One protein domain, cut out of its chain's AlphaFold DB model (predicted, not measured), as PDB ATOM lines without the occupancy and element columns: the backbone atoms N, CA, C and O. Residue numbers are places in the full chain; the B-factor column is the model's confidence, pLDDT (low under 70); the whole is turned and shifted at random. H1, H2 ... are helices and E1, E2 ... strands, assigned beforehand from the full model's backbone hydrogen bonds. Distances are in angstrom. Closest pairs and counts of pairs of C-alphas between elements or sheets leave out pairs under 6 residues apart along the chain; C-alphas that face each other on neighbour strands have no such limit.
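Overview. This is residues 51 to 248 of the 249 residues of an uncharacterized protein of Armatimonadetes bacterium (UniProt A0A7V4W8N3). Ten antiparallel strands, E1 to E10, stand side by side round an axis and make a closed barrel. A short helix, H1, caps one end of it, and a longer helix, H2, packs with its residues 231 to 239 on the outer wall at E1 to E4, while residues 240 to 248 stick out. The printed part has 198 residues, with named elements in the order H1, E1 to E10, H2; round the ring the strands follow their order along the chain, and E10 meets E1. The class is mostly strand, and the whole is compact, with a radius of gyration of the C-alphas of 17.5 A and spans of 51 by 48 by 26 A.

Arrangement. Round the barrel run E1, residues 62 to 72, E2, 80 to 88, E3, 93 to 104, E4, 107 to 120, E5, 126 to 138, E6, 141 to 157, E7, 160 to 171, E8, 182 to 194, E9, 197 to 210, and E10, 213 to 227. They form a meander, each strand the antiparallel neighbour of the one before. E10 and E1 close the ring, antiparallel at 147 degrees, with N 69 and O 222 2.8 A apart, within hydrogen-bond range. The hairpin of E5 and E6 stands at 154 degrees, with N 145 and O 134 at 2.7 A. In the hairpin of E8 and E9, at 175 degrees, N 190 and O 201 are 2.8 A apart. E6 bends by 73 degrees at residue 154. H1, residues 51 to 59, is on the barrel, outside it and over none of its strands, at a height of 6.3 A over the sheet; its closest C-alphas to E6 are those of Val 53 and Leu 155, 6.3 A. H2, residues 231 to 246, is on the barrel, outside it and over E2, at a height of 7.6 A. On the local plane H2 and E2 stand at 31 degrees, only just slantwise. The closest C-alphas of E1 and H2 are those of Ile 65 and Val 231, 5.9 A. H1 and H2 are apart. In H1 and H2 every O i to N i+4 pair is within hydrogen-bond range.

Along the chain. H1 begins at C-alpha 51 (21.520, 25.593, -48.555). E1 begins at C-alpha 62 (12.883, 40.472, -40.582). The longest strand by residues, E6, measures 41.9 A, E9 41.6 A and E10 44.6 A. H2 measures 23.1 A and ends at C-alpha 246 (-6.435, 38.330, -10.822).

Size, cuts and confidence. The two C-alphas farthest apart, of Pro 122 and Ser 247, are 56.2 A apart. The printed part has no cut and no long link. The mean pLDDT of the printed part is 92.6; residues 245 to 248 are under 70.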
ATOM      1  N   ASP A  51      22.779  25.022 -48.077       86.56
ATOM      2  CA  ASP A  51      21.520  25.593 -48.555       86.56
ATOM      3  C   ASP A  51      20.390  25.425 -47.539       86.56
ATOM      4  O   ASP A  51      19.660  26.382 -47.287       86.56
ATOM      5  N   ASN A  52      20.286  24.270 -46.875       88.94
ATOM      6  CA  ASN A  52      19.241  24.035 -45.874       88.94
ATOM      7  C   ASN A  52      19.363  25.015 -44.699       88.94
ATOM      8  O   ASN A  52      18.377  25.592 -44.240       88.94
ATOM      9  N   VAL A  53      20.594  25.251 -44.239       91.62
ATOM     10  CA  VAL A  53      20.857  26.190 -43.144       91.62
ATOM     11  C   VAL A  53      20.557  27.628 -43.559       91.62
ATOM     12  O   VAL A  53      19.957  28.392 -42.800       91.62
ATOM     13  N   ARG A  54      20.935  27.994 -44.786       93.38
ATOM     14  CA  ARG A  54      20.636  29.307 -45.354       93.38
ATOM     15  C   ARG A  54      19.133  29.541 -45.460       93.38
ATOM     16  O   ARG A  54      18.679  30.605 -45.059       93.38
ATOM     17  N   VAL A  55      18.370  28.557 -45.940       94.31
ATOM     18  CA  VAL A  55      16.905  28.636 -46.043       94.31
ATOM     19  C   VAL A  55      16.275  28.880 -44.672       94.31
ATOM     20  O   VAL A  55      15.413  29.751 -44.549       94.31
ATOM     21  N   PHE A  56      16.742  28.198 -43.620       94.56
ATOM     22  CA  PHE A  56      16.285  28.472 -42.255       94.56
ATOM     23  C   PHE A  56      16.614  29.909 -41.809       94.56
ATOM     24  O   PHE A  56      15.750  30.621 -41.306       94.56
ATOM     25  N   LEU A  57      17.849  30.379 -42.004       95.81
ATOM     26  CA  LEU A  57      18.242  31.736 -41.592       95.81
ATOM     27  C   LEU A  57      17.499  32.829 -42.387       95.81
ATOM     28  O   LEU A  57      17.130  33.876 -41.849       95.81
ATOM     29  N   GLN A  58      17.202  32.568 -43.659       96.50
ATOM     30  CA  GLN A  58      16.361  33.430 -44.483       96.50
ATOM     31  C   GLN A  58      14.912  33.446 -43.995       96.50
ATOM     32  O   GLN A  58      14.311  34.519 -43.927       96.50
ATOM     33  N   SER A  59      14.359  32.303 -43.580       96.25
ATOM     34  CA  SER A  59      12.979  32.225 -43.085       96.25
ATOM     35  C   SER A  59      12.764  32.999 -41.780       96.25
ATOM     36  O   SER A  59      11.641  33.430 -41.513       96.25
ATOM     37  N   ILE A  60      13.829  33.252 -41.009       96.75
ATOM     38  CA  ILE A  60      13.792  34.095 -39.804       96.75
ATOM     39  C   ILE A  60      14.212  35.553 -40.041       96.75
ATOM     40  O   ILE A  60      14.135  36.356 -39.114       96.75
ATOM     41  N   THR A  61      14.595  35.945 -41.259       98.19
ATOM     42  CA  THR A  61      14.932  37.345 -41.581       98.19
ATOM     43  C   THR A  61      13.714  38.259 -41.385       98.19
ATOM     44  O   THR A  61      12.584  37.854 -41.663       98.19
ATOM     45  N   GLY A  62      13.921  39.477 -40.876       98.06
ATOM     46  CA  GLY A  62      12.883  40.472 -40.582       98.06
ATOM     47  C   GLY A  62      12.761  40.819 -39.093       98.06
ATOM     48  O   GLY A  62      13.662  40.539 -38.301       98.06
ATOM     49  N   GLU A  63      11.641  41.443 -38.731       98.50
ATOM     50  CA  GLU A  63      11.361  41.915 -37.369       98.50
ATOM     51  C   GLU A  63      10.507  40.918 -36.575       98.50
ATOM     52  O   GLU A  63       9.571  40.291 -37.095       98.50
ATOM     53  N   TRP A  64      10.847  40.793 -35.298       98.44
ATOM     54  CA  TRP A  64      10.232  39.894 -34.338       98.44
ATOM     55  C   TRP A  64      10.056  40.587 -32.997       98.44
ATOM     56  O   TRP A  64      10.971  41.236 -32.501       98.44
ATOM     57  N   ILE A  65       8.927  40.357 -32.343       98.25
ATOM     58  CA  ILE A  65       8.718  40.739 -30.947       98.25
ATOM     59  C   ILE A  65       8.403  39.507 -30.122       98.25
ATOM     60  O   ILE A  65       7.740  38.581 -30.598       98.25
ATOM     61  N   GLY A  66       8.872  39.482 -28.882       97.56
ATOM     62  CA  GLY A  66       8.726  38.296 -28.057       97.56
ATOM     63  C   GLY A  66       8.934  38.517 -26.574       97.56
ATOM     64  O   GLY A  66       9.192  39.625 -26.104       97.56
ATOM     65  N   VAL A  67       8.808  37.413 -25.848       96.81
ATOM     66  CA  VAL A  67       9.040  37.324 -24.407       96.81
ATOM     67  C   VAL A  67      10.191  36.360 -24.159       96.81
ATOM     68  O   VAL A  67      10.270  35.301 -24.781       96.81
ATOM     69  N   CYS A  68      11.083  36.740 -23.256       97.06
ATOM     70  CA  CYS A  68      12.165  35.934 -22.726       97.06
ATOM     71  C   CYS A  68      11.866  35.640 -21.255       97.06
ATOM     72  O   CYS A  68      11.890  36.542 -20.413       97.06
ATOM     73  N   ARG A  69      11.598  34.369 -20.959       95.94
ATOM     74  CA  ARG A  69      11.455  33.858 -19.596       95.94
ATOM     75  C   ARG A  69      12.771  33.249 -19.170       95.94
ATOM     76  O   ARG A  69      13.264  32.341 -19.837       95.94
ATOM     77  N   GLN A  70      13.344  33.746 -18.087       94.31
ATOM     78  CA  GLN A  70      14.672  33.346 -17.640       94.31
ATOM     79  C   GLN A  70      14.617  32.815 -16.209       94.31
ATOM     80  O   GLN A  70      13.878  33.330 -15.378       94.31
ATOM     81  N   SER A  71      15.451  31.829 -15.899       92.81
ATOM     82  CA  SER A  71      15.764  31.424 -14.534       92.81
ATOM     83  C   SER A  71      17.272  31.394 -14.300       92.81
ATOM     84  O   SER A  71      18.067  31.288 -15.236       92.81
ATOM     85  N   THR A  72      17.679  31.531 -13.041       92.50
ATOM     86  CA  THR A  72      19.068  31.359 -12.598       92.50
ATOM     87  C   THR A  72      19.081  30.414 -11.411       92.50
ATOM     88  O   THR A  72      18.442  30.684 -10.403       92.50
ATOM     89  N   ASN A  73      19.793  29.294 -11.523       92.81
ATOM     90  CA  ASN A  73      19.809  28.218 -10.528       92.81
ATOM     91  C   ASN A  73      18.396  27.721 -10.149       92.81
ATOM     92  O   ASN A  73      18.152  27.360  -9.004       92.81
ATOM     93  N   GLY A  74      17.466  27.724 -11.112       93.00
ATOM     94  CA  GLY A  74      16.066  27.330 -10.909       93.00
ATOM     95  C   GLY A  74      15.148  28.440 -10.385       93.00
ATOM     96  O   GLY A  74      13.932  28.289 -10.458       93.00
ATOM     97  N   GLU A  75      15.689  29.572  -9.933       90.50
ATOM     98  CA  GLU A  75      14.894  30.723  -9.498       90.50
ATOM     99  C   GLU A  75      14.466  31.556 -10.708       90.50
ATOM    100  O   GLU A  75      15.306  31.967 -11.515       90.50
ATOM    101  N   LEU A  76      13.160  31.792 -10.853       91.12
ATOM    102  CA  LEU A  76      12.608  32.595 -11.944       91.12
ATOM    103  C   LEU A  76      13.017  34.064 -11.796       91.12
ATOM    104  O   LEU A  76      12.911  34.653 -10.722       91.12
ATOM    105  N   ALA A  77      13.465  34.650 -12.902       88.56
ATOM    106  CA  ALA A  77      13.676  36.081 -13.032       88.56
ATOM    107  C   ALA A  77      12.407  36.763 -13.566       88.56
ATOM    108  O   ALA A  77      11.479  36.107 -14.037       88.56
ATOM    109  N   GLU A  78      12.391  38.094 -13.519       87.50
ATOM    110  CA  GLU A  78      11.371  38.895 -14.193       87.50
ATOM    111  C   GLU A  78      11.363  38.611 -15.705       87.50
ATOM    112  O   GLU A  78      12.423  38.507 -16.336       87.50
ATOM    113  N   ASP A  79      10.160  38.514 -16.277       90.50
ATOM    114  CA  ASP A  79       9.966  38.376 -17.716       90.50
ATOM    115  C   ASP A  79      10.528  39.601 -18.445       90.50
ATOM    116  O   ASP A  79      10.256  40.755 -18.105       90.50
ATOM    117  N   LYS A  80      11.295  39.340 -19.502       94.19
ATOM    118  CA  LYS A  80      11.811  40.379 -20.393       94.19
ATOM    119  C   LYS A  80      11.044  40.331 -21.697       94.19
ATOM    120  O   LYS A  80      10.729  39.261 -22.207       94.19
ATOM    121  N   TYR A  81      10.819  41.487 -22.285       96.81
ATOM    122  CA  TYR A  81      10.281  41.618 -23.629       96.81
ATOM    123  C   TYR A  81      11.419  41.971 -24.567       96.81
ATOM    124  O   TYR A  81      12.416  42.555 -24.142       96.81
ATOM    125  N   PHE A  82      11.305  41.609 -25.837       97.94
ATOM    126  CA  PHE A  82      12.336  41.965 -26.795       97.94
ATOM    127  C   PHE A  82      11.782  42.304 -28.166       97.94
ATOM    128  O   PHE A  82      10.749  41.779 -28.579       97.94
ATOM    129  N   HIS A  83      12.530  43.155 -28.860       98.38
ATOM    130  CA  HIS A  83      12.478  43.342 -30.301       98.38
ATOM    131  C   HIS A  83      13.737  42.711 -30.897       98.38
ATOM    132  O   HIS A  83      14.844  43.025 -30.461       98.38
ATOM    133  N   ALA A  84      13.587  41.807 -31.858       98.31
ATOM    134  CA  ALA A  84      14.688  41.216 -32.597       98.31
ATOM    135  C   ALA A  84      14.581  41.564 -34.083       98.31
ATOM    136  O   ALA A  84      13.537  41.385 -34.702       98.31
ATOM    137  N   MET A  85      15.688  42.021 -34.656       98.44
ATOM    138  CA  MET A  85      15.818  42.339 -36.071       98.44
ATOM    139  C   MET A  85      16.899  41.453 -36.669       98.44
ATOM    140  O   MET A  85      18.065  41.585 -36.300       98.44
ATOM    141  N   VAL A  86      16.511  40.563 -37.578       98.25
ATOM    142  CA  VAL A  86      17.421  39.680 -38.315       98.25
ATOM    143  C   VAL A  86      17.570  40.223 -39.732       98.25
ATOM    144  O   VAL A  86      16.576  40.413 -40.433       98.25
ATOM    145  N   LYS A  87      18.802  40.461 -40.172       98.44
ATOM    146  CA  LYS A  87      19.130  40.994 -41.493       98.44
ATOM    147  C   LYS A  87      20.127  40.081 -42.192       98.44
ATOM    148  O   LYS A  87      21.201  39.812 -41.663       98.44
ATOM    149  N   GLN A  88      19.807  39.672 -43.415       98.25
ATOM    150  CA  GLN A  88      20.795  39.078 -44.308       98.25
ATOM    151  C   GLN A  88      21.733  40.181 -44.825       98.25
ATOM    152  O   GLN A  88      21.275  41.167 -45.406       98.25
ATOM    153  N   VAL A  89      23.034  40.036 -44.576       98.12
ATOM    154  CA  VAL A  89      24.071  40.975 -45.038       98.12
ATOM    155  C   VAL A  89      24.586  40.549 -46.408       98.12
ATOM    156  O   VAL A  89      24.694  41.372 -47.312       98.12
ATOM    157  N   ASP A  90      24.847  39.251 -46.567       97.19
ATOM    158  CA  ASP A  90      25.267  38.635 -47.823       97.19
ATOM    159  C   ASP A  90      24.807  37.162 -47.891       97.19
ATOM    160  O   ASP A  90      23.973  36.706 -47.108       97.19
ATOM    161  N   ALA A  91      25.313  36.403 -48.864       94.25
ATOM    162  CA  ALA A  91      24.969  34.997 -49.079       94.25
ATOM    163  C   ALA A  91      25.270  34.077 -47.876       94.25
ATOM    164  O   ALA A  91      24.608  33.054 -47.705       94.25
ATOM    165  N   SER A  92      26.265  34.421 -47.065       96.00
ATOM    166  CA  SER A  92      26.780  33.628 -45.945       96.00
ATOM    167  C   SER A  92      26.662  34.322 -44.590       96.00
ATOM    168  O   SER A  92      26.858  33.661 -43.574       96.00
ATOM    169  N   THR A  93      26.339  35.613 -44.558       97.94
ATOM    170  CA  THR A  93      26.374  36.426 -43.340       97.94
ATOM    171  C   THR A  93      25.000  36.979 -42.989       97.94
ATOM    172  O   THR A  93      24.319  37.585 -43.822       97.94
ATOM    173  N   PHE A  94      24.621  36.826 -41.722       98.38
ATOM    174  CA  PHE A  94      23.410  37.390 -41.137       98.38
ATOM    175  C   PHE A  94      23.774  38.153 -39.868       98.38
ATOM    176  O   PHE A  94      24.543  37.662 -39.045       98.38
ATOM    177  N   ASP A  95      23.185  39.326 -39.687       98.44
ATOM    178  CA  ASP A  95      23.284  40.090 -38.450       98.44
ATOM    179  C   ASP A  95      21.933  40.090 -37.747       98.44
ATOM    180  O   ASP A  95      20.893  40.338 -38.356       98.44
ATOM    181  N   THR A  96      21.944  39.835 -36.446       98.31
ATOM    182  CA  THR A  96      20.762  39.917 -35.594       98.31
ATOM    183  C   THR A  96      20.999  40.902 -34.466       98.31
ATOM    184  O   THR A  96      22.023  40.837 -33.787       98.31
ATOM    185  N   LYS A  97      20.037  41.784 -34.210       98.56
ATOM    186  CA  LYS A  97      20.036  42.677 -33.049       98.56
ATOM    187  C   LYS A  97      18.813  42.391 -32.190       98.56
ATOM    188  O   LYS A  97      17.700  42.455 -32.689       98.56
ATOM    189  N   PHE A  98      19.030  42.129 -30.909       98.25
ATOM    190  CA  PHE A  98      18.009  42.029 -29.874       98.25
ATOM    191  C   PHE A  98      18.051  43.283 -29.008       98.25
ATOM    192  O   PHE A  98      19.105  43.625 -28.476       98.25
ATOM    193  N   GLU A  99      16.914  43.935 -28.823       98.25
ATOM    194  CA  GLU A  99      16.703  45.002 -27.849       98.25
ATOM    195  C   GLU A  99      15.768  44.481 -26.766       98.25
ATOM    196  O   GLU A  99      14.685  43.989 -27.068       98.25
ATOM    197  N   TYR A 100      16.205  44.554 -25.512       97.00
ATOM    198  CA  TYR A 100      15.496  44.001 -24.368       97.00
ATOM    199  C   TYR A 100      14.833  45.102 -23.558       97.00
ATOM    200  O   TYR A 100      15.434  46.149 -23.299       97.00
ATOM    201  N   TYR A 101      13.628  44.811 -23.089       95.88
ATOM    202  CA  TYR A 101      12.793  45.707 -22.312       95.88
ATOM    203  C   TYR A 101      12.229  44.983 -21.092       95.88
ATOM    204  O   TYR A 101      11.994  43.773 -21.121       95.88
ATOM    205  N   ARG A 102      11.970  45.735 -20.029       92.25
ATOM    206  CA  ARG A 102      11.102  45.314 -18.920       92.25
ATOM    207  C   ARG A 102       9.980  46.321 -18.753       92.25
ATOM    208  O   ARG A 102      10.060  47.427 -19.289       92.25
ATOM    209  N   LEU A 103       8.952  45.948 -18.003       89.19
ATOM    210  CA  LEU A 103       7.881  46.870 -17.666       89.19
ATOM    211  C   LEU A 103       8.253  47.638 -16.397       89.19
ATOM    212  O   LEU A 103       8.456  47.039 -15.349       89.19
ATOM    213  N   GLU A 104       8.312  48.963 -16.471       87.12
ATOM    214  CA  GLU A 104       8.510  49.816 -15.299       87.12
ATOM    215  C   GLU A 104       7.448  50.913 -15.307       87.12
ATOM    216  O   GLU A 104       7.329  51.670 -16.268       87.12
ATOM    217  N   ASN A 105       6.625  50.965 -14.256       86.69
ATOM    218  CA  ASN A 105       5.524  51.930 -14.116       86.69
ATOM    219  C   ASN A 105       4.572  51.979 -15.330       86.69
ATOM    220  O   ASN A 105       4.125  53.047 -15.740       86.69
ATOM    221  N   GLY A 106       4.276  50.819 -15.924       83.62
ATOM    222  CA  GLY A 106       3.385  50.719 -17.086       83.62
ATOM    223  C   GLY A 106       4.020  51.120 -18.421       83.62
ATOM    224  O   GLY A 106       3.327  51.114 -19.433       83.62
ATOM    225  N   ALA A 107       5.321  51.430 -18.451       88.31
ATOM    226  CA  ALA A 107       6.047  51.789 -19.664       88.31
ATOM    227  C   ALA A 107       7.179  50.790 -19.977       88.31
ATOM    228  O   ALA A 107       7.778  50.219 -19.058       88.31
ATOM    229  N   PRO A 108       7.514  50.579 -21.265       92.19
ATOM    230  CA  PRO A 108       8.714  49.846 -21.647       92.19
ATOM    231  C   PRO A 108       9.978  50.600 -21.226       92.19
ATOM    232  O   PRO A 108      10.250  51.696 -21.712       92.19
ATOM    233  N   LEU A 109      10.787  49.986 -20.367       93.69
ATOM    234  CA  LEU A 109      12.142  50.441 -20.074       93.69
ATOM    235  C   LEU A 109      13.136  49.581 -20.845       93.69
ATOM    236  O   LEU A 109      13.171  48.366 -20.656       93.69
ATOM    237  N   HIS A 110      13.983  50.209 -21.658       95.38
ATOM    238  CA  HIS A 110      15.110  49.528 -22.296       95.38
ATOM    239  C   HIS A 110      16.137  49.083 -21.246       95.38
ATOM    240  O   HIS A 110      16.602  49.886 -20.440       95.38
ATOM    241  N   ILE A 111      16.483  47.795 -21.247       95.25
ATOM    242  CA  ILE A 111      17.393  47.191 -20.262       95.25
ATOM    243  C   ILE A 111      18.632  46.558 -20.879       95.25
ATOM    244  O   ILE A 111      19.523  46.151 -20.136       95.25
ATOM    245  N   GLY A 112      18.726  46.451 -22.202       96.94
ATOM    246  CA  GLY A 112      19.918  45.888 -22.822       96.94
ATOM    247  C   GLY A 112      19.795  45.607 -24.307       96.94
ATOM    248  O   GLY A 112      18.732  45.719 -24.915       96.94
ATOM    249  N   THR A 113      20.917  45.201 -24.882       97.81
ATOM    250  CA  THR A 113      21.048  44.852 -26.291       97.81
ATOM    251  C   THR A 113      21.996  43.673 -26.443       97.81
ATOM    252  O   THR A 113      23.034  43.623 -25.781       97.81
ATOM    253  N   SER A 114      21.674  42.761 -27.358       98.06
ATOM    254  CA  SER A 114      22.607  41.748 -27.856       98.06
ATOM    255  C   SER A 114      22.668  41.806 -29.376       98.06
ATOM    256  O   SER A 114      21.637  41.893 -30.032       98.06
ATOM    257  N   CYS A 115      23.865  41.722 -29.935       97.75
ATOM    258  CA  CYS A 115      24.104  41.582 -31.362       97.75
ATOM    259  C   CYS A 115      24.696  40.200 -31.632       97.75
ATOM    260  O   CYS A 115      25.584  39.754 -30.901       97.75
ATOM    261  N   VAL A 116      24.221  39.544 -32.681       98.25
ATOM    262  CA  VAL A 116      24.714  38.257 -33.162       98.25
ATOM    263  C   VAL A 116      25.143  38.439 -34.603       98.25
ATOM    264  O   VAL A 116      24.326  38.831 -35.429       98.25
ATOM    265  N   THR A 117      26.397  38.135 -34.905       98.44
ATOM    266  CA  THR A 117      26.849  37.963 -36.287       98.44
ATOM    267  C   THR A 117      26.972  36.475 -36.555       98.44
ATOM    268  O   THR A 117      27.711  35.773 -35.861       98.44
ATOM    269  N   THR A 118      26.231  36.013 -37.549       98.12
ATOM    270  CA  THR A 118      26.109  34.621 -37.966       98.12
ATOM    271  C   THR A 118      26.803  34.447 -39.308       98.12
ATOM    272  O   THR A 118      26.472  35.147 -40.262       98.12
ATOM    273  N   ILE A 119      27.745  33.508 -39.393       97.62
ATOM    274  CA  ILE A 119      28.483  33.180 -40.619       97.62
ATOM    275  C   ILE A 119      28.283  31.700 -40.936       97.62
ATOM    276  O   ILE A 119      28.590  30.841 -40.104       97.62
ATOM    277  N   ILE A 120      27.798  31.410 -42.142       95.81
ATOM    278  CA  ILE A 120      27.641  30.057 -42.680       95.81
ATOM    279  C   ILE A 120      28.946  29.634 -43.364       95.81
ATOM    280  O   ILE A 120      29.355  30.223 -44.366       95.81
ATOM    281  N   GLY A 121      29.581  28.592 -42.836       91.62
ATOM    282  CA  GLY A 121      30.741  27.941 -43.429       91.62
ATOM    283  C   GLY A 121      30.393  27.132 -44.687       91.62
ATOM    284  O   GLY A 121      29.232  26.777 -44.910       91.62
ATOM    285  N   PRO A 122      31.394  26.812 -45.524       87.00
ATOM    286  CA  PRO A 122      31.194  26.028 -46.747       87.00
ATOM    287  C   PRO A 122      30.751  24.580 -46.473       87.00
ATOM    288  O   PRO A 122      30.165  23.937 -47.334       87.00
ATOM    289  N   ASP A 123      31.014  24.071 -45.271       82.94
ATOM    290  CA  ASP A 123      30.609  22.749 -44.787       82.94
ATOM    291  C   ASP A 123      29.195  22.739 -44.170       82.94
ATOM    292  O   ASP A 123      28.771  21.729 -43.616       82.94
ATOM    293  N   GLY A 124      28.477  23.869 -44.224       83.44
ATOM    294  CA  GLY A 124      27.177  24.046 -43.577       83.44
ATOM    295  C   GLY A 124      27.255  24.298 -42.067       83.44
ATOM    296  O   GLY A 124      26.220  24.526 -41.441       83.44
ATOM    297  N   THR A 125      28.450  24.315 -41.466       87.75
ATOM    298  CA  THR A 125      28.618  24.714 -40.065       87.75
ATOM    299  C   THR A 125      28.330  26.203 -39.925       87.75
ATOM    300  O   THR A 125      28.830  27.018 -40.696       87.75
ATOM    301  N   VAL A 126      27.560  26.591 -38.913       94.44
ATOM    302  CA  VAL A 126      27.288  28.001 -38.628       94.44
ATOM    303  C   VAL A 126      28.086  28.449 -37.420       94.44
ATOM    304  O   VAL A 126      28.135  27.758 -36.407       94.44
ATOM    305  N   SER A 127      28.700  29.622 -37.512       96.75
ATOM    306  CA  SER A 127      29.374  30.265 -36.390       96.75
ATOM    307  C   SER A 127      28.648  31.545 -36.007       96.75
ATOM    308  O   SER A 127      28.338  32.376 -36.856       96.75
ATOM    309  N   ASN A 128      28.389  31.698 -34.716       97.81
ATOM    310  CA  ASN A 128      27.772  32.870 -34.126       97.81
ATOM    311  C   ASN A 128      28.778  33.576 -33.227       97.81
ATOM    312  O   ASN A 128      29.353  32.974 -32.318       97.81
ATOM    313  N   LYS A 129      28.934  34.879 -33.441       98.19
ATOM    314  CA  LYS A 129      29.605  35.781 -32.511       98.19
ATOM    315  C   LYS A 129      28.567  36.666 -31.850       98.19
ATOM    316  O   LYS A 129      27.945  37.491 -32.513       98.19
ATOM    317  N   ILE A 130      28.391  36.493 -30.549       97.94
ATOM    318  CA  ILE A 130      27.344  37.146 -29.769       97.94
ATOM    319  C   ILE A 130      28.003  38.132 -28.822       97.94
ATOM    320  O   ILE A 130      28.805  37.747 -27.977       97.94
ATOM    321  N   LYS A 131      27.631  39.402 -28.914       98.19
ATOM    322  CA  LYS A 131      28.032  40.425 -27.949       98.19
ATOM    323  C   LYS A 131      26.802  41.055 -27.357       98.19
ATOM    324  O   LYS A 131      25.882  41.394 -28.092       98.19
ATOM    325  N   GLY A 132      26.798  41.287 -26.059       97.06
ATOM    326  CA  GLY A 132      25.686  41.990 -25.453       97.06
ATOM    327  C   GLY A 132      26.059  42.742 -24.204       97.06
ATOM    328  O   GLY A 132      27.083  42.500 -23.564       97.06
ATOM    329  N   GLN A 133      25.195  43.686 -23.883       96.56
ATOM    330  CA  GLN A 133      25.297  44.548 -22.727       96.56
ATOM    331  C   GLN A 133      23.902  44.861 -22.208       96.56
ATOM    332  O   GLN A 133      22.945  44.927 -22.977       96.56
ATOM    333  N   GLY A 134      23.772  45.070 -20.910       95.44
ATOM    334  CA  GLY A 134      22.490  45.420 -20.326       95.44
ATOM    335  C   GLY A 134      22.550  45.521 -18.819       95.44
ATOM    336  O   GLY A 134      23.621  45.550 -18.222       95.44
ATOM    337  N   THR A 135      21.381  45.547 -18.202       90.69
ATOM    338  CA  THR A 135      21.216  45.664 -16.763       90.69
ATOM    339  C   THR A 135      20.655  44.364 -16.202       90.69
ATOM    340  O   THR A 135      19.664  43.832 -16.699       90.69
ATOM    341  N   VAL A 136      21.282  43.864 -15.140       88.19
ATOM    342  CA  VAL A 136      20.777  42.760 -14.317       88.19
ATOM    343  C   VAL A 136      20.469  43.266 -12.917       88.19
ATOM    344  O   VAL A 136      21.085  44.225 -12.450       88.19
ATOM    345  N   LEU A 137      19.527  42.622 -12.234       84.44
ATOM    346  CA  LEU A 137      19.239  42.910 -10.835       84.44
ATOM    347  C   LEU A 137      20.039  41.959  -9.947       84.44
ATOM    348  O   LEU A 137      19.937  40.742 -10.071       84.44
ATOM    349  N   VAL A 138      20.834  42.524  -9.045       82.94
ATOM    350  CA  VAL A 138      21.534  41.786  -7.990       82.94
ATOM    351  C   VAL A 138      21.095  42.388  -6.672       82.94
ATOM    352  O   VAL A 138      21.309  43.579  -6.456       82.94
ATOM    353  N   GLU A 139      20.449  41.589  -5.819       83.31
ATOM    354  CA  GLU A 139      19.850  42.077  -4.564       83.31
ATOM    355  C   GLU A 139      18.916  43.278  -4.817       83.31
ATOM    356  O   GLU A 139      18.988  44.303  -4.140       83.31
ATOM    357  N   ASN A 140      18.089  43.181  -5.866       81.44
ATOM    358  CA  ASN A 140      17.178  44.234  -6.337       81.44
ATOM    359  C   ASN A 140      17.854  45.555  -6.745       81.44
ATOM    360  O   ASN A 140      17.181  46.568  -6.926       81.44
ATOM    361  N   LYS A 141      19.180  45.564  -6.930       86.69
ATOM    362  CA  LYS A 141      19.928  46.731  -7.406       86.69
ATOM    363  C   LYS A 141      20.388  46.517  -8.848       86.69
ATOM    364  O   LYS A 141      20.959  45.464  -9.142       86.69
ATOM    365  N   PRO A 142      20.207  47.509  -9.735       89.19
ATOM    366  CA  PRO A 142      20.676  47.413 -11.107       89.19
ATOM    367  C   PRO A 142      22.207  47.383 -11.155       89.19
ATOM    368  O   PRO A 142      22.892  48.202 -10.535       89.19
ATOM    369  N   LYS A 143      22.747  46.429 -11.911       91.44
ATOM    370  CA  LYS A 143      24.174  46.270 -12.202       91.44
ATOM    371  C   LYS A 143      24.358  46.101 -13.702       91.44
ATOM    372  O   LYS A 143      23.583  45.394 -14.342       91.44
ATOM    373  N   GLN A 144      25.387  46.733 -14.258       94.94
ATOM    374  CA  GLN A 144      25.671  46.601 -15.686       94.94
ATOM    375  C   GLN A 144      26.338  45.255 -15.954       94.94
ATOM    376  O   GLN A 144      27.288  44.882 -15.269       94.94
ATOM    377  N   GLN A 145      25.849  44.548 -16.960       95.31
ATOM    378  CA  GLN A 145      26.365  43.283 -17.446       95.31
ATOM    379  C   GLN A 145      26.890  43.470 -18.869       95.31
ATOM    380  O   GLN A 145      26.272  44.161 -19.675       95.31
ATOM    381  N   GLN A 146      27.993  42.804 -19.196       97.25
ATOM    382  CA  GLN A 146      28.465  42.622 -20.567       97.25
ATOM    383  C   GLN A 146      28.802  41.153 -20.811       97.25
ATOM    384  O   GLN A 146      29.229  40.458 -19.887       97.25
ATOM    385  N   HIS A 147      28.624  40.673 -22.036       96.50
ATOM    386  CA  HIS A 147      29.014  39.327 -22.443       96.50
ATOM    387  C   HIS A 147      29.550  39.293 -23.875       96.50
ATOM    388  O   HIS A 147      29.159  40.099 -24.721       96.50
ATOM    389  N   ASP A 148      30.421  38.322 -24.130       97.38
ATOM    390  CA  ASP A 148      30.941  37.972 -25.453       97.38
ATOM    391  C   ASP A 148      30.975  36.441 -25.546       97.38
ATOM    392  O   ASP A 148      31.603  35.794 -24.701       97.38
ATOM    393  N   LEU A 149      30.243  35.859 -26.495       96.94
ATOM    394  CA  LEU A 149      30.152  34.419 -26.716       96.94
ATOM    395  C   LEU A 149      30.492  34.076 -28.164       96.94
ATOM    396  O   LEU A 149      30.132  34.786 -29.102       96.94
ATOM    397  N   LEU A 150      31.109  32.912 -28.322       97.56
ATOM    398  CA  LEU A 150      31.241  32.220 -29.592       97.56
ATOM    399  C   LEU A 150      30.443  30.928 -29.521       97.56
ATOM    400  O   LEU A 150      30.573  30.162 -28.563       97.56
ATOM    401  N   GLU A 151      29.630  30.690 -30.537       96.69
ATOM    402  CA  GLU A 151      28.774  29.520 -30.638       96.69
ATOM    403  C   GLU A 151      28.906  28.890 -32.025       96.69
ATOM    404  O   GLU A 151      29.048  29.585 -33.028       96.69
ATOM    405  N   VAL A 152      28.888  27.563 -32.070       96.75
ATOM    406  CA  VAL A 152      28.828  26.774 -33.296       96.75
ATOM    407  C   VAL A 152      27.458  26.124 -33.355       96.75
ATOM    408  O   VAL A 152      27.061  25.444 -32.407       96.75
ATOM    409  N   ILE A 153      26.755  26.335 -34.461       93.69
ATOM    410  CA  ILE A 153      25.384  25.902 -34.692       93.69
ATOM    411  C   ILE A 153      25.338  24.898 -35.840       93.69
ATOM    412  O   ILE A 153      26.058  25.024 -36.833       93.69
ATOM    413  N   LYS A 154      24.470  23.898 -35.696       91.44
ATOM    414  CA  LYS A 154      24.176  22.890 -36.712       91.44
ATOM    415  C   LYS A 154      22.674  22.747 -36.891       91.44
ATOM    416  O   LYS A 154      21.924  22.827 -35.924       91.44
ATOM    417  N   LEU A 155      22.247  22.493 -38.120       89.06
ATOM    418  CA  LEU A 155      20.881  22.065 -38.393       89.06
ATOM    419  C   LEU A 155      20.731  20.605 -37.964       89.06
ATOM    420  O   LEU A 155      21.538  19.759 -38.342       89.06
ATOM    421  N   THR A 156      19.735  20.322 -37.132       88.88
ATOM    422  CA  THR A 156      19.442  18.967 -36.631       88.88
ATOM    423  C   THR A 156      18.077  18.454 -37.093       88.88
ATOM    424  O   THR A 156      17.744  17.297 -36.859       88.88
ATOM    425  N   GLY A 157      17.314  19.284 -37.809       85.00
ATOM    426  CA  GLY A 157      16.075  18.934 -38.501       85.00
ATOM    427  C   GLY A 157      15.579  20.103 -39.357       85.00
ATOM    428  O   GLY A 157      16.145  21.191 -39.288       85.00
ATOM    429  N   ASP A 158      14.508  19.901 -40.128       81.81
ATOM    430  CA  ASP A 158      14.052  20.839 -41.175       81.81
ATOM    431  C   ASP A 158      13.816  22.279 -40.698       81.81
ATOM    432  O   ASP A 158      13.974  23.223 -41.465       81.81
ATOM    433  N   ASN A 159      13.477  22.466 -39.421       88.75
ATOM    434  CA  ASN A 159      13.272  23.781 -38.818       88.75
ATOM    435  C   ASN A 159      13.931  23.893 -37.443       88.75
ATOM    436  O   ASN A 159      13.383  24.541 -36.550       88.75
ATOM    437  N   LYS A 160      15.062  23.207 -37.248       93.38
ATOM    438  CA  LYS A 160      15.725  23.115 -35.948       93.38
ATOM    439  C   LYS A 160      17.226  23.338 -36.064       93.38
ATOM    440  O   LYS A 160      17.924  22.546 -36.694       93.38
ATOM    441  N   LEU A 161      17.717  24.376 -35.395       93.25
ATOM    442  CA  LEU A 161      19.144  24.615 -35.193       93.25
ATOM    443  C   LEU A 161      19.527  24.318 -33.742       93.25
ATOM    444  O   LEU A 161      18.843  24.750 -32.819       93.25
ATOM    445  N   GLU A 162      20.657  23.650 -33.538       95.62
ATOM    446  CA  GLU A 162      21.253  23.420 -32.222       95.62
ATOM    447  C   GLU A 162      22.656  24.020 -32.163       95.62
ATOM    448  O   GLU A 162      23.510  23.747 -33.009       95.62
ATOM    449  N   GLY A 163      22.880  24.856 -31.155       95.00
ATOM    450  CA  GLY A 163      24.110  25.579 -30.899       95.00
ATOM    451  C   GLY A 163      24.837  25.091 -29.657       95.00
ATOM    452  O   GLY A 163      24.231  24.690 -28.662       95.00
ATOM    453  N   SER A 164      26.165  25.158 -29.698       97.56
ATOM    454  CA  SER A 164      27.008  24.999 -28.518       97.56
ATOM    455  C   SER A 164      28.162  25.993 -28.531       97.56
ATOM    456  O   SER A 164      28.757  26.259 -29.573       97.56
ATOM    457  N   GLY A 165      28.475  26.573 -27.376       97.25
ATOM    458  CA  GLY A 165      29.405  27.693 -27.312       97.25
ATOM    459  C   GLY A 165      30.063  27.909 -25.962       97.25
ATOM    460  O   GLY A 165      29.813  27.203 -24.985       97.25
ATOM    461  N   SER A 166      30.922  28.918 -25.911       98.12
ATOM    462  CA  SER A 166      31.588  29.384 -24.695       98.12
ATOM    463  C   SER A 166      31.933  30.866 -24.826       98.12
ATOM    464  O   SER A 166      31.804  31.452 -25.899       98.12
ATOM    465  N   GLY A 167      32.347  31.497 -23.731       97.81
ATOM    466  CA  GLY A 167      32.623  32.926 -23.771       97.81
ATOM    467  C   GLY A 167      32.987  33.537 -22.432       97.81
ATOM    468  O   GLY A 167      33.453  32.868 -21.505       97.81
ATOM    469  N   SER A 168      32.742  34.834 -22.332       97.62
ATOM    470  CA  SER A 168      32.985  35.637 -21.146       97.62
ATOM    471  C   SER A 168      31.753  36.445 -20.765       97.62
ATOM    472  O   SER A 168      30.914  36.783 -21.599       97.62
ATOM    473  N   ILE A 169      31.645  36.735 -19.475       96.44
ATOM    474  CA  ILE A 169      30.602  37.576 -18.907       96.44
ATOM    475  C   ILE A 169      31.207  38.418 -17.791       96.44
ATOM    476  O   ILE A 169      32.073  37.966 -17.043       96.44
ATOM    477  N   SER A 170      30.751  39.652 -17.662       95.38
ATOM    478  CA  SER A 170      31.115  40.516 -16.552       95.38
ATOM    479  C   SER A 170      29.890  41.234 -16.012       95.38
ATOM    480  O   SER A 170      28.962  41.531 -16.758       95.38
ATOM    481  N   VAL A 171      29.893  41.482 -14.705       94.06
ATOM    482  CA  VAL A 171      28.880  42.252 -13.981       94.06
ATOM    483  C   VAL A 171      29.605  43.291 -13.136       94.06
ATOM    484  O   VAL A 171      30.422  42.967 -12.270       94.06
ATOM    485  N   SER A 172      29.354  44.563 -13.415       92.19
ATOM    486  CA  SER A 172      30.006  45.676 -12.737       92.19
ATOM    487  C   SER A 172      29.451  45.879 -11.324       92.19
ATOM    488  O   SER A 172      28.355  45.437 -10.986       92.19
ATOM    489  N   GLY A 173      30.226  46.547 -10.466       89.38
ATOM    490  CA  GLY A 173      29.759  46.966  -9.140       89.38
ATOM    491  C   GLY A 173      29.463  45.829  -8.155       89.38
ATOM    492  O   GLY A 173      28.754  46.064  -7.175       89.38
ATOM    493  N   MET A 174      29.971  44.621  -8.414       89.19
ATOM    494  CA  MET A 174      29.903  43.489  -7.489       89.19
ATOM    495  C   MET A 174      30.962  43.624  -6.382       89.19
ATOM    496  O   MET A 174      32.095  44.024  -6.684       89.19
ATOM    497  N   PRO A 175      30.645  43.261  -5.124       84.44
ATOM    498  CA  PRO A 175      31.605  43.287  -4.023       84.44
ATOM    499  C   PRO A 175      32.878  42.508  -4.355       84.44
ATOM    500  O   PRO A 175      32.825  41.470  -5.019       84.44
ATOM    501  N   LEU A 176      34.027  43.028  -3.911       84.81
ATOM    502  CA  LEU A 176      35.345  42.395  -4.078       84.81
ATOM    503  C   LEU A 176      35.702  42.046  -5.539       84.81
ATOM    504  O   LEU A 176      36.560  41.207  -5.794       84.81
ATOM    505  N   GLY A 177      35.035  42.671  -6.515       84.12
ATOM    506  CA  GLY A 177      35.249  42.398  -7.933       84.12
ATOM    507  C   GLY A 177      34.728  41.041  -8.410       84.12
ATOM    508  O   GLY A 177      35.115  40.629  -9.498       84.12
ATOM    509  N   ILE A 178      33.840  40.368  -7.661       86.38
ATOM    510  CA  ILE A 178      33.343  39.015  -7.992       86.38
ATOM    511  C   ILE A 178      32.690  38.926  -9.371       86.38
ATOM    512  O   ILE A 178      32.776  37.895 -10.025       86.38
ATOM    513  N   GLY A 179      32.094  40.009  -9.856       86.44
ATOM    514  CA  GLY A 179      31.502  40.053 -11.191       86.44
ATOM    515  C   GLY A 179      32.502  40.247 -12.332       86.44
ATOM    516  O   GLY A 179      32.098  40.236 -13.489       86.44
ATOM    517  N   LYS A 180      33.799  40.442 -12.063       89.62
ATOM    518  CA  LYS A 180      34.814  40.591 -13.115       89.62
ATOM    519  C   LYS A 180      35.264  39.219 -13.623       89.62
ATOM    520  O   LYS A 180      35.309  38.252 -12.870       89.62
ATOM    521  N   ASN A 181      35.661  39.154 -14.895       89.31
ATOM    522  CA  ASN A 181      36.295  37.977 -15.508       89.31
ATOM    523  C   ASN A 181      35.473  36.676 -15.412       89.31
ATOM    524  O   ASN A 181      36.041  35.582 -15.313       89.31
ATOM    525  N   GLY A 182      34.143  36.779 -15.431       94.50
ATOM    526  CA  GLY A 182      33.275  35.614 -15.512       94.50
ATOM    527  C   GLY A 182      33.515  34.849 -16.813       94.50
ATOM    528  O   GLY A 182      33.749  35.431 -17.876       94.50
ATOM    529  N   LYS A 183      33.475  33.521 -16.730       96.75
ATOM    530  CA  LYS A 183      33.641  32.616 -17.871       96.75
ATOM    531  C   LYS A 183      32.346  31.873 -18.130       96.75
ATOM    532  O   LYS A 183      31.821  31.235 -17.223       96.75
ATOM    533  N   ILE A 184      31.885  31.885 -19.369       97.00
ATOM    534  CA  ILE A 184      30.805  31.021 -19.833       97.00
ATOM    535  C   ILE A 184      31.450  29.707 -20.259       97.00
ATOM    536  O   ILE A 184      32.131  29.636 -21.280       97.00
ATOM    537  N   LYS A 185      31.304  28.684 -19.415       96.00
ATOM    538  CA  LYS A 185      31.918  27.363 -19.601       96.00
ATOM    539  C   LYS A 185      31.239  26.560 -20.694       96.00
ATOM    540  O   LYS A 185      31.913  25.832 -21.411       96.00
ATOM    541  N   SER A 186      29.927  26.709 -20.796       96.56
ATOM    542  CA  SER A 186      29.117  26.117 -21.846       96.56
ATOM    543  C   SER A 186      27.897  26.991 -22.079       96.56
ATOM    544  O   SER A 186      27.259  27.430 -21.124       96.56
ATOM    545  N   SER A 187      27.568  27.196 -23.342       97.00
ATOM    546  CA  SER A 187      26.274  27.652 -23.825       97.00
ATOM    547  C   SER A 187      25.709  26.537 -24.690       97.00
ATOM    548  O   SER A 187      26.458  25.930 -25.453       97.00
ATOM    549  N   LYS A 188      24.421  26.259 -24.559       97.94
ATOM    550  CA  LYS A 188      23.655  25.462 -25.511       97.94
ATOM    551  C   LYS A 188      22.471  26.294 -25.952       97.94
ATOM    552  O   LYS A 188      21.828  26.899 -25.094       97.94
ATOM    553  N   SER A 189      22.185  26.313 -27.241       97.00
ATOM    554  CA  SER A 189      20.965  26.916 -27.759       97.00
ATOM    555  C   SER A 189      20.237  25.953 -28.679       97.00
ATOM    556  O   SER A 189      20.836  25.088 -29.306       97.00
ATOM    557  N   GLU A 190      18.927  26.092 -28.737       97.44
ATOM    558  CA  GLU A 190      18.063  25.395 -29.667       97.44
ATOM    559  C   GLU A 190      17.107  26.424 -30.249       97.44
ATOM    560  O   GLU A 190      16.446  27.133 -29.495       97.44
ATOM    561  N   TRP A 191      17.051  26.525 -31.570       96.31
ATOM    562  CA  TRP A 191      16.171  27.443 -32.278       96.31
ATOM    563  C   TRP A 191      15.206  26.624 -33.108       96.31
ATOM    564  O   TRP A 191      15.632  25.752 -33.868       96.31
ATOM    565  N   THR A 192      13.917  26.927 -32.999       97.00
ATOM    566  CA  THR A 192      12.902  26.311 -33.848       97.00
ATOM    567  C   THR A 192      11.953  27.347 -34.415       97.00
ATOM    568  O   THR A 192      11.590  28.314 -33.743       97.00
ATOM    569  N   LEU A 193      11.535  27.131 -35.659       96.62
ATOM    570  CA  LEU A 193      10.499  27.922 -36.309       96.62
ATOM    571  C   LEU A 193       9.325  27.005 -36.642       96.62
ATOM    572  O   LEU A 193       9.454  26.088 -37.445       96.62
ATOM    573  N   THR A 194       8.174  27.224 -36.015       96.44
ATOM    574  CA  THR A 194       6.961  26.429 -36.264       96.44
ATOM    575  C   THR A 194       5.759  27.354 -36.317       96.44
ATOM    576  O   THR A 194       5.589  28.184 -35.430       96.44
ATOM    577  N   ASN A 195       4.922  27.236 -37.352       94.75
ATOM    578  CA  ASN A 195       3.716  28.061 -37.522       94.75
ATOM    579  C   ASN A 195       3.981  29.573 -37.371       94.75
ATOM    580  O   ASN A 195       3.204  30.288 -36.742       94.75
ATOM    581  N   ASN A 196       5.101  30.055 -37.925       95.00
ATOM    582  CA  ASN A 196       5.548  31.452 -37.834       95.00
ATOM    583  C   ASN A 196       5.797  31.959 -36.394       95.00
ATOM    584  O   ASN A 196       5.782  33.163 -36.135       95.00
ATOM    585  N   VAL A 197       6.044  31.036 -35.462       97.56
ATOM    586  CA  VAL A 197       6.511  31.312 -34.105       97.56
ATOM    587  C   VAL A 197       7.961  30.861 -34.004       97.56
ATOM    588  O   VAL A 197       8.271  29.685 -34.212       97.56
ATOM    589  N   LEU A 198       8.844  31.806 -33.692       97.75
ATOM    590  CA  LEU A 198      10.248  31.534 -33.416       97.75
ATOM    591  C   LEU A 198      10.394  31.239 -31.927       97.75
ATOM    592  O   LEU A 198      10.039  32.068 -31.086       97.75
ATOM    593  N   THR A 199      10.938  30.074 -31.593       97.94
ATOM    594  CA  THR A 199      11.316  29.754 -30.218       97.94
ATOM    595  C   THR A 199      12.812  29.536 -30.117       97.94
ATOM    596  O   THR A 199      13.437  28.979 -31.019       97.94
ATOM    597  N   ILE A 200      13.387  30.015 -29.017       97.56
ATOM    598  CA  ILE A 200      14.794  29.802 -28.699       97.56
ATOM    599  C   ILE A 200      14.851  29.286 -27.270       97.56
ATOM    600  O   ILE A 200      14.329  29.921 -26.357       97.56
ATOM    601  N   HIS A 201      15.475  28.141 -27.058       97.88
ATOM    602  CA  HIS A 201      15.807  27.652 -25.731       97.88
ATOM    603  C   HIS A 201      17.311  27.767 -25.537       97.88
ATOM    604  O   HIS A 201      18.078  27.313 -26.378       97.88
ATOM    605  N   GLN A 202      17.743  28.381 -24.442       97.31
ATOM    606  CA  GLN A 202      19.151  28.600 -24.159       97.31
ATOM    607  C   GLN A 202      19.491  28.162 -22.739       97.31
ATOM    608  O   GLN A 202      18.786  28.474 -21.785       97.31
ATOM    609  N   THR A 203      20.610  27.461 -22.592       97.75
ATOM    610  CA  THR A 203      21.195  27.108 -21.298       97.75
ATOM    611  C   THR A 203      22.640  27.580 -21.253       97.75
ATOM    612  O   THR A 203      23.452  27.200 -22.093       97.75
ATOM    613  N   ILE A 204      22.982  28.390 -20.255       96.94
ATOM    614  CA  ILE A 204      24.316  28.958 -20.057       96.94
ATOM    615  C   ILE A 204      24.828  28.558 -18.679       96.94
ATOM    616  O   ILE A 204      24.163  28.774 -17.671       96.94
ATOM    617  N   LYS A 205      26.064  28.062 -18.624       97.44
ATOM    618  CA  LYS A 205      26.797  27.852 -17.376       97.44
ATOM    619  C   LYS A 205      27.888  28.900 -17.230       97.44
ATOM    620  O   LYS A 205      28.915  28.835 -17.913       97.44
ATOM    621  N   ALA A 206      27.676  29.857 -16.337       95.06
ATOM    622  CA  ALA A 206      28.622  30.931 -16.051       95.06
ATOM    623  C   ALA A 206      29.360  30.670 -14.734       95.06
ATOM    624  O   ALA A 206      28.751  30.317 -13.731       95.06
ATOM    625  N   THR A 207      30.674  30.876 -14.706       94.44
ATOM    626  CA  THR A 207      31.496  30.764 -13.497       94.44
ATOM    627  C   THR A 207      32.244  32.063 -13.250       94.44
ATOM    628  O   THR A 207      33.007  32.518 -14.101       94.44
ATOM    629  N   PHE A 208      32.098  32.603 -12.046       91.81
ATOM    630  CA  PHE A 208      32.864  33.736 -11.542       91.81
ATOM    631  C   PHE A 208      33.880  33.239 -10.516       91.81
ATOM    632  O   PHE A 208      33.552  32.400  -9.674       91.81
ATOM    633  N   LYS A 209      35.122  33.722 -10.597       87.81
ATOM    634  CA  LYS A 209      36.202  33.329  -9.682       87.81
ATOM    635  C   LYS A 209      36.802  34.551  -9.005       87.81
ATOM    636  O   LYS A 209      37.170  35.501  -9.688       87.81
ATOM    637  N   VAL A 210      36.973  34.470  -7.688       82.94
ATOM    638  CA  VAL A 210      37.746  35.431  -6.895       82.94
ATOM    639  C   VAL A 210      38.680  34.673  -5.977       82.94
ATOM    640  O   VAL A 210      38.239  33.887  -5.139       82.94
ATOM    641  N   LEU A 211      39.980  34.923  -6.145       82.19
ATOM    642  CA  LEU A 211      41.043  34.220  -5.431       82.19
ATOM    643  C   LEU A 211      40.865  32.693  -5.570       82.19
ATOM    644  O   LEU A 211      40.933  32.168  -6.682       82.19
ATOM    645  N   PHE A 212      40.596  31.996  -4.464       81.44
ATOM    646  CA  PHE A 212      40.427  30.541  -4.403       81.44
ATOM    647  C   PHE A 212      38.964  30.077  -4.471       81.44
ATOM    648  O   PHE A 212      38.710  28.876  -4.529       81.44
ATOM    649  N   PHE A 213      37.998  31.000  -4.499       83.19
ATOM    650  CA  PHE A 213      36.574  30.673  -4.525       83.19
ATOM    651  C   PHE A 213      36.001  30.864  -5.929       83.19
ATOM    652  O   PHE A 213      36.209  31.888  -6.584       83.19
ATOM    653  N   GLY A 214      35.263  29.862  -6.403       85.69
ATOM    654  CA  GLY A 214      34.512  29.925  -7.651       85.69
ATOM    655  C   GLY A 214      33.032  29.700  -7.387       85.69
ATOM    656  O   GLY A 214      32.675  28.719  -6.743       85.69
ATOM    657  N   LYS A 215      32.174  30.575  -7.914       89.69
ATOM    658  CA  LYS A 215      30.720  30.381  -7.911       89.69
ATOM    659  C   LYS A 215      30.242  30.180  -9.340       89.69
ATOM    660  O   LYS A 215      30.619  30.940 -10.231       89.69
ATOM    661  N   SER A 216      29.449  29.135  -9.551       93.00
ATOM    662  CA  SER A 216      28.824  28.856 -10.844       93.00
ATOM    663  C   SER A 216      27.331  29.138 -10.785       93.00
ATOM    664  O   SER A 216      26.719  29.022  -9.725       93.00
ATOM    665  N   PHE A 217      26.785  29.520 -11.929       93.25
ATOM    666  CA  PHE A 217      25.382  29.814 -12.139       93.25
ATOM    667  C   PHE A 217      24.920  29.092 -13.397       93.25
ATOM    668  O   PHE A 217      25.583  29.185 -14.435       93.25
ATOM    669  N   ASP A 218      23.792  28.408 -13.285       96.06
ATOM    670  CA  ASP A 218      23.097  27.791 -14.403       96.06
ATOM    671  C   ASP A 218      21.927  28.704 -14.783       96.06
ATOM    672  O   ASP A 218      20.998  28.913 -14.005       96.06
ATOM    673  N   VAL A 219      22.010  29.312 -15.961       95.31
ATOM    674  CA  VAL A 219      20.998  30.221 -16.501       95.31
ATOM    675  C   VAL A 219      20.237  29.486 -17.589       95.31
ATOM    676  O   VAL A 219      20.849  28.968 -18.523       95.31
ATOM    677  N   VAL A 220      18.913  29.465 -17.486       97.19
ATOM    678  CA  VAL A 220      18.026  28.901 -18.508       97.19
ATOM    679  C   VAL A 220      17.141  30.020 -19.029       97.19
ATOM    680  O   VAL A 220      16.602  30.791 -18.240       97.19
ATOM    681  N   ALA A 221      17.012  30.138 -20.344       97.12
ATOM    682  CA  ALA A 221      16.188  31.150 -20.983       97.12
ATOM    683  C   ALA A 221      15.335  30.534 -22.093       97.12
ATOM    684  O   ALA A 221      15.823  29.765 -22.921       97.12
ATOM    685  N   HIS A 222      14.060  30.902 -22.114       97.94
ATOM    686  CA  HIS A 222      13.091  30.508 -23.123       97.94
ATOM    687  C   HIS A 222      12.555  31.758 -23.803       97.94
ATOM    688  O   HIS A 222      11.923  32.603 -23.170       97.94
ATOM    689  N   TYR A 223      12.801  31.860 -25.098       98.00
ATOM    690  CA  TYR A 223      12.335  32.938 -25.945       98.00
ATOM    691  C   TYR A 223      11.182  32.424 -26.793       98.00
ATOM    692  O   TYR A 223      11.240  31.328 -27.353       98.00
ATOM    693  N   THR A 224      10.138  33.228 -26.911       97.94
ATOM    694  CA  THR A 224       9.039  32.987 -27.844       97.94
ATOM    695  C   THR A 224       8.728  34.292 -28.545       97.94
ATOM    696  O   THR A 224       8.477  35.296 -27.879       97.94
ATOM    697  N   ALA A 225       8.764  34.277 -29.872       97.88
ATOM    698  CA  ALA A 225       8.576  35.453 -30.696       97.88
ATOM    699  C   ALA A 225       7.624  35.211 -31.863       97.88
ATOM    700  O   ALA A 225       7.554  34.125 -32.438       97.88
ATOM    701  N   THR A 226       6.941  36.283 -32.239       97.81
ATOM    702  CA  THR A 226       6.098  36.382 -33.429       97.81
ATOM    703  C   THR A 226       6.563  37.554 -34.278       97.81
ATOM    704  O   THR A 226       7.228  38.466 -33.784       97.81
ATOM    705  N   ARG A 227       6.180  37.564 -35.553       97.44
ATOM    706  CA  ARG A 227       6.450  38.699 -36.441       97.44
ATOM    707  C   ARG A 227       5.861  39.999 -35.888       97.44
ATOM    708  O   ARG A 227       4.738  40.003 -35.387       97.44
ATOM    709  N   GLY A 228       6.620  41.086 -36.001       95.81
ATOM    710  CA  GLY A 228       6.201  42.427 -35.596       95.81
ATOM    711  C   GLY A 228       7.346  43.257 -35.023       95.81
ATOM    712  O   GLY A 228       8.440  42.741 -34.815       95.81
ATOM    713  N   SER A 229       7.061  44.529 -34.746       94.06
ATOM    714  CA  SER A 229       8.030  45.516 -34.238       94.06
ATOM    715  C   SER A 229       7.542  46.314 -33.021       94.06
ATOM    716  O   SER A 229       8.329  46.994 -32.367       94.06
ATOM    717  N   ASP A 230       6.261  46.202 -32.655       93.81
ATOM    718  CA  ASP A 230       5.675  46.942 -31.530       93.81
ATOM    719  C   ASP A 230       5.717  46.138 -30.218       93.81
ATOM    720  O   ASP A 230       4.786  45.406 -29.857       93.81
ATOM    721  N   VAL A 231       6.820  46.294 -29.481       92.38
ATOM    722  CA  VAL A 231       7.000  45.682 -28.153       92.38
ATOM    723  C   VAL A 231       6.018  46.247 -27.125       92.38
ATOM    724  O   VAL A 231       5.551  45.505 -26.261       92.38
ATOM    725  N   ALA A 232       5.654  47.529 -27.214       90.88
ATOM    726  CA  ALA A 232       4.750  48.153 -26.251       90.88
ATOM    727  C   ALA A 232       3.355  47.513 -26.308       90.88
ATOM    728  O   ALA A 232       2.769  47.191 -25.273       90.88
ATOM    729  N   SER A 233       2.854  47.233 -27.514       89.81
ATOM    730  CA  SER A 233       1.601  46.496 -27.712       89.81
ATOM    731  C   SER A 233       1.652  45.084 -27.116       89.81
ATOM    732  O   SER A 233       0.700  44.659 -26.454       89.81
ATOM    733  N   LEU A 234       2.770  44.364 -27.269       92.19
ATOM    734  CA  LEU A 234       2.961  43.051 -26.640       92.19
ATOM    735  C   LEU A 234       2.898  43.133 -25.107       92.19
ATOM    736  O   LEU A 234       2.201  42.334 -24.482       92.19
ATOM    737  N   MET A 235       3.580  44.115 -24.518       89.81
ATOM    738  CA  MET A 235       3.596  44.335 -23.070       89.81
ATOM    739  C   MET A 235       2.205  44.686 -22.532       89.81
ATOM    740  O   MET A 235       1.761  44.108 -21.541       89.81
ATOM    741  N   ASN A 236       1.464  45.554 -23.224       88.62
ATOM    742  CA  ASN A 236       0.102  45.930 -22.835       88.62
ATOM    743  C   ASN A 236      -0.851  44.727 -22.813       88.62
ATOM    744  O   ASN A 236      -1.640  44.580 -21.877       88.62
ATOM    745  N   ARG A 237      -0.749  43.820 -23.793       87.75
ATOM    746  CA  ARG A 237      -1.539  42.575 -23.805       87.75
ATOM    747  C   ARG A 237      -1.216  41.669 -22.615       87.75
ATOM    748  O   ARG A 237      -2.124  41.043 -22.063       87.75
ATOM    749  N   ALA A 238       0.050  41.605 -22.206       85.50
ATOM    750  CA  ALA A 238       0.465  40.823 -21.045       85.50
ATOM    751  C   ALA A 238      -0.127  41.389 -19.742       85.50
ATOM    752  O   ALA A 238      -0.681  40.629 -18.948       85.50
ATOM    753  N   ILE A 239      -0.120  42.719 -19.570       84.50
ATOM    754  CA  ILE A 239      -0.739  43.401 -18.416       84.50
ATOM    755  C   ILE A 239      -2.241  43.097 -18.342       84.50
ATOM    756  O   ILE A 239      -2.743  42.710 -17.289       84.50
ATOM    757  N   GLN A 240      -2.956  43.233 -19.463       85.25
ATOM    758  CA  GLN A 240      -4.400  42.972 -19.527       85.25
ATOM    759  C   GLN A 240      -4.747  41.507 -19.223       85.25
ATOM    760  O   GLN A 240      -5.765  41.211 -18.599       85.25
ATOM    761  N   SER A 241      -3.895  40.575 -19.652       82.50
ATOM    762  CA  SER A 241      -4.086  39.145 -19.384       82.50
ATOM    763  C   SER A 241      -3.853  38.810 -17.905       82.50
ATOM    764  O   SER A 241      -4.603  38.027 -17.317       82.50
ATOM    765  N   ALA A 242      -2.852  39.441 -17.283       78.50
ATOM    766  CA  ALA A 242      -2.574  39.292 -15.858       78.50
ATOM    767  C   ALA A 242      -3.707  39.868 -14.991       78.50
ATOM    768  O   ALA A 242      -4.173  39.191 -14.073       78.50
ATOM    769  N   SER A 243      -4.219  41.060 -15.322       73.50
ATOM    770  CA  SER A 243      -5.312  41.690 -14.569       73.50
ATOM    771  C   SER A 243      -6.611  40.880 -14.635       73.50
ATOM    772  O   SER A 243      -7.275  40.693 -13.614       73.50
ATOM    773  N   LYS A 244      -6.930  40.307 -15.802       74.19
ATOM    774  CA  LYS A 244      -8.089  39.419 -15.975       74.19
ATOM    775  C   LYS A 244      -7.982  38.132 -15.152       74.19
ATOM    776  O   LYS A 244      -8.993  37.622 -14.683       74.19
ATOM    777  N   THR A 245      -6.771  37.612 -14.966       68.38
ATOM    778  CA  THR A 245      -6.541  36.406 -14.155       68.38
ATOM    779  C   THR A 245      -6.680  36.712 -12.662       68.38
ATOM    780  O   THR A 245      -7.219  35.898 -11.921       68.38
ATOM    781  N   SER A 246      -6.270  37.906 -12.219       61.19
ATOM    782  CA  SER A 246      -6.435  38.330 -10.822       61.19
ATOM    783  C   SER A 246      -7.874  38.661 -10.426       61.19
ATOM    784  O   SER A 246      -8.193  38.563  -9.251       61.19
ATOM    785  N   SER A 247      -8.750  39.033 -11.367       63.81
ATOM    786  CA  SER A 247     -10.157  39.347 -11.065       63.81
ATOM    787  C   SER A 247     -11.081  38.121 -11.040       63.81
ATOM    788  O   SER A 247     -12.290  38.280 -10.898       63.81
ATOM    789  N   LEU A 248     -10.537  36.921 -11.267       58.72
ATOM    790  CA  LEU A 248     -11.270  35.649 -11.269       58.72
ATOM    791  C   LEU A 248     -10.974  34.773 -10.039       58.72
ATOM    792  O   LEU A 248     -11.575  33.708  -9.916       58.72
TER     793      LEU A 248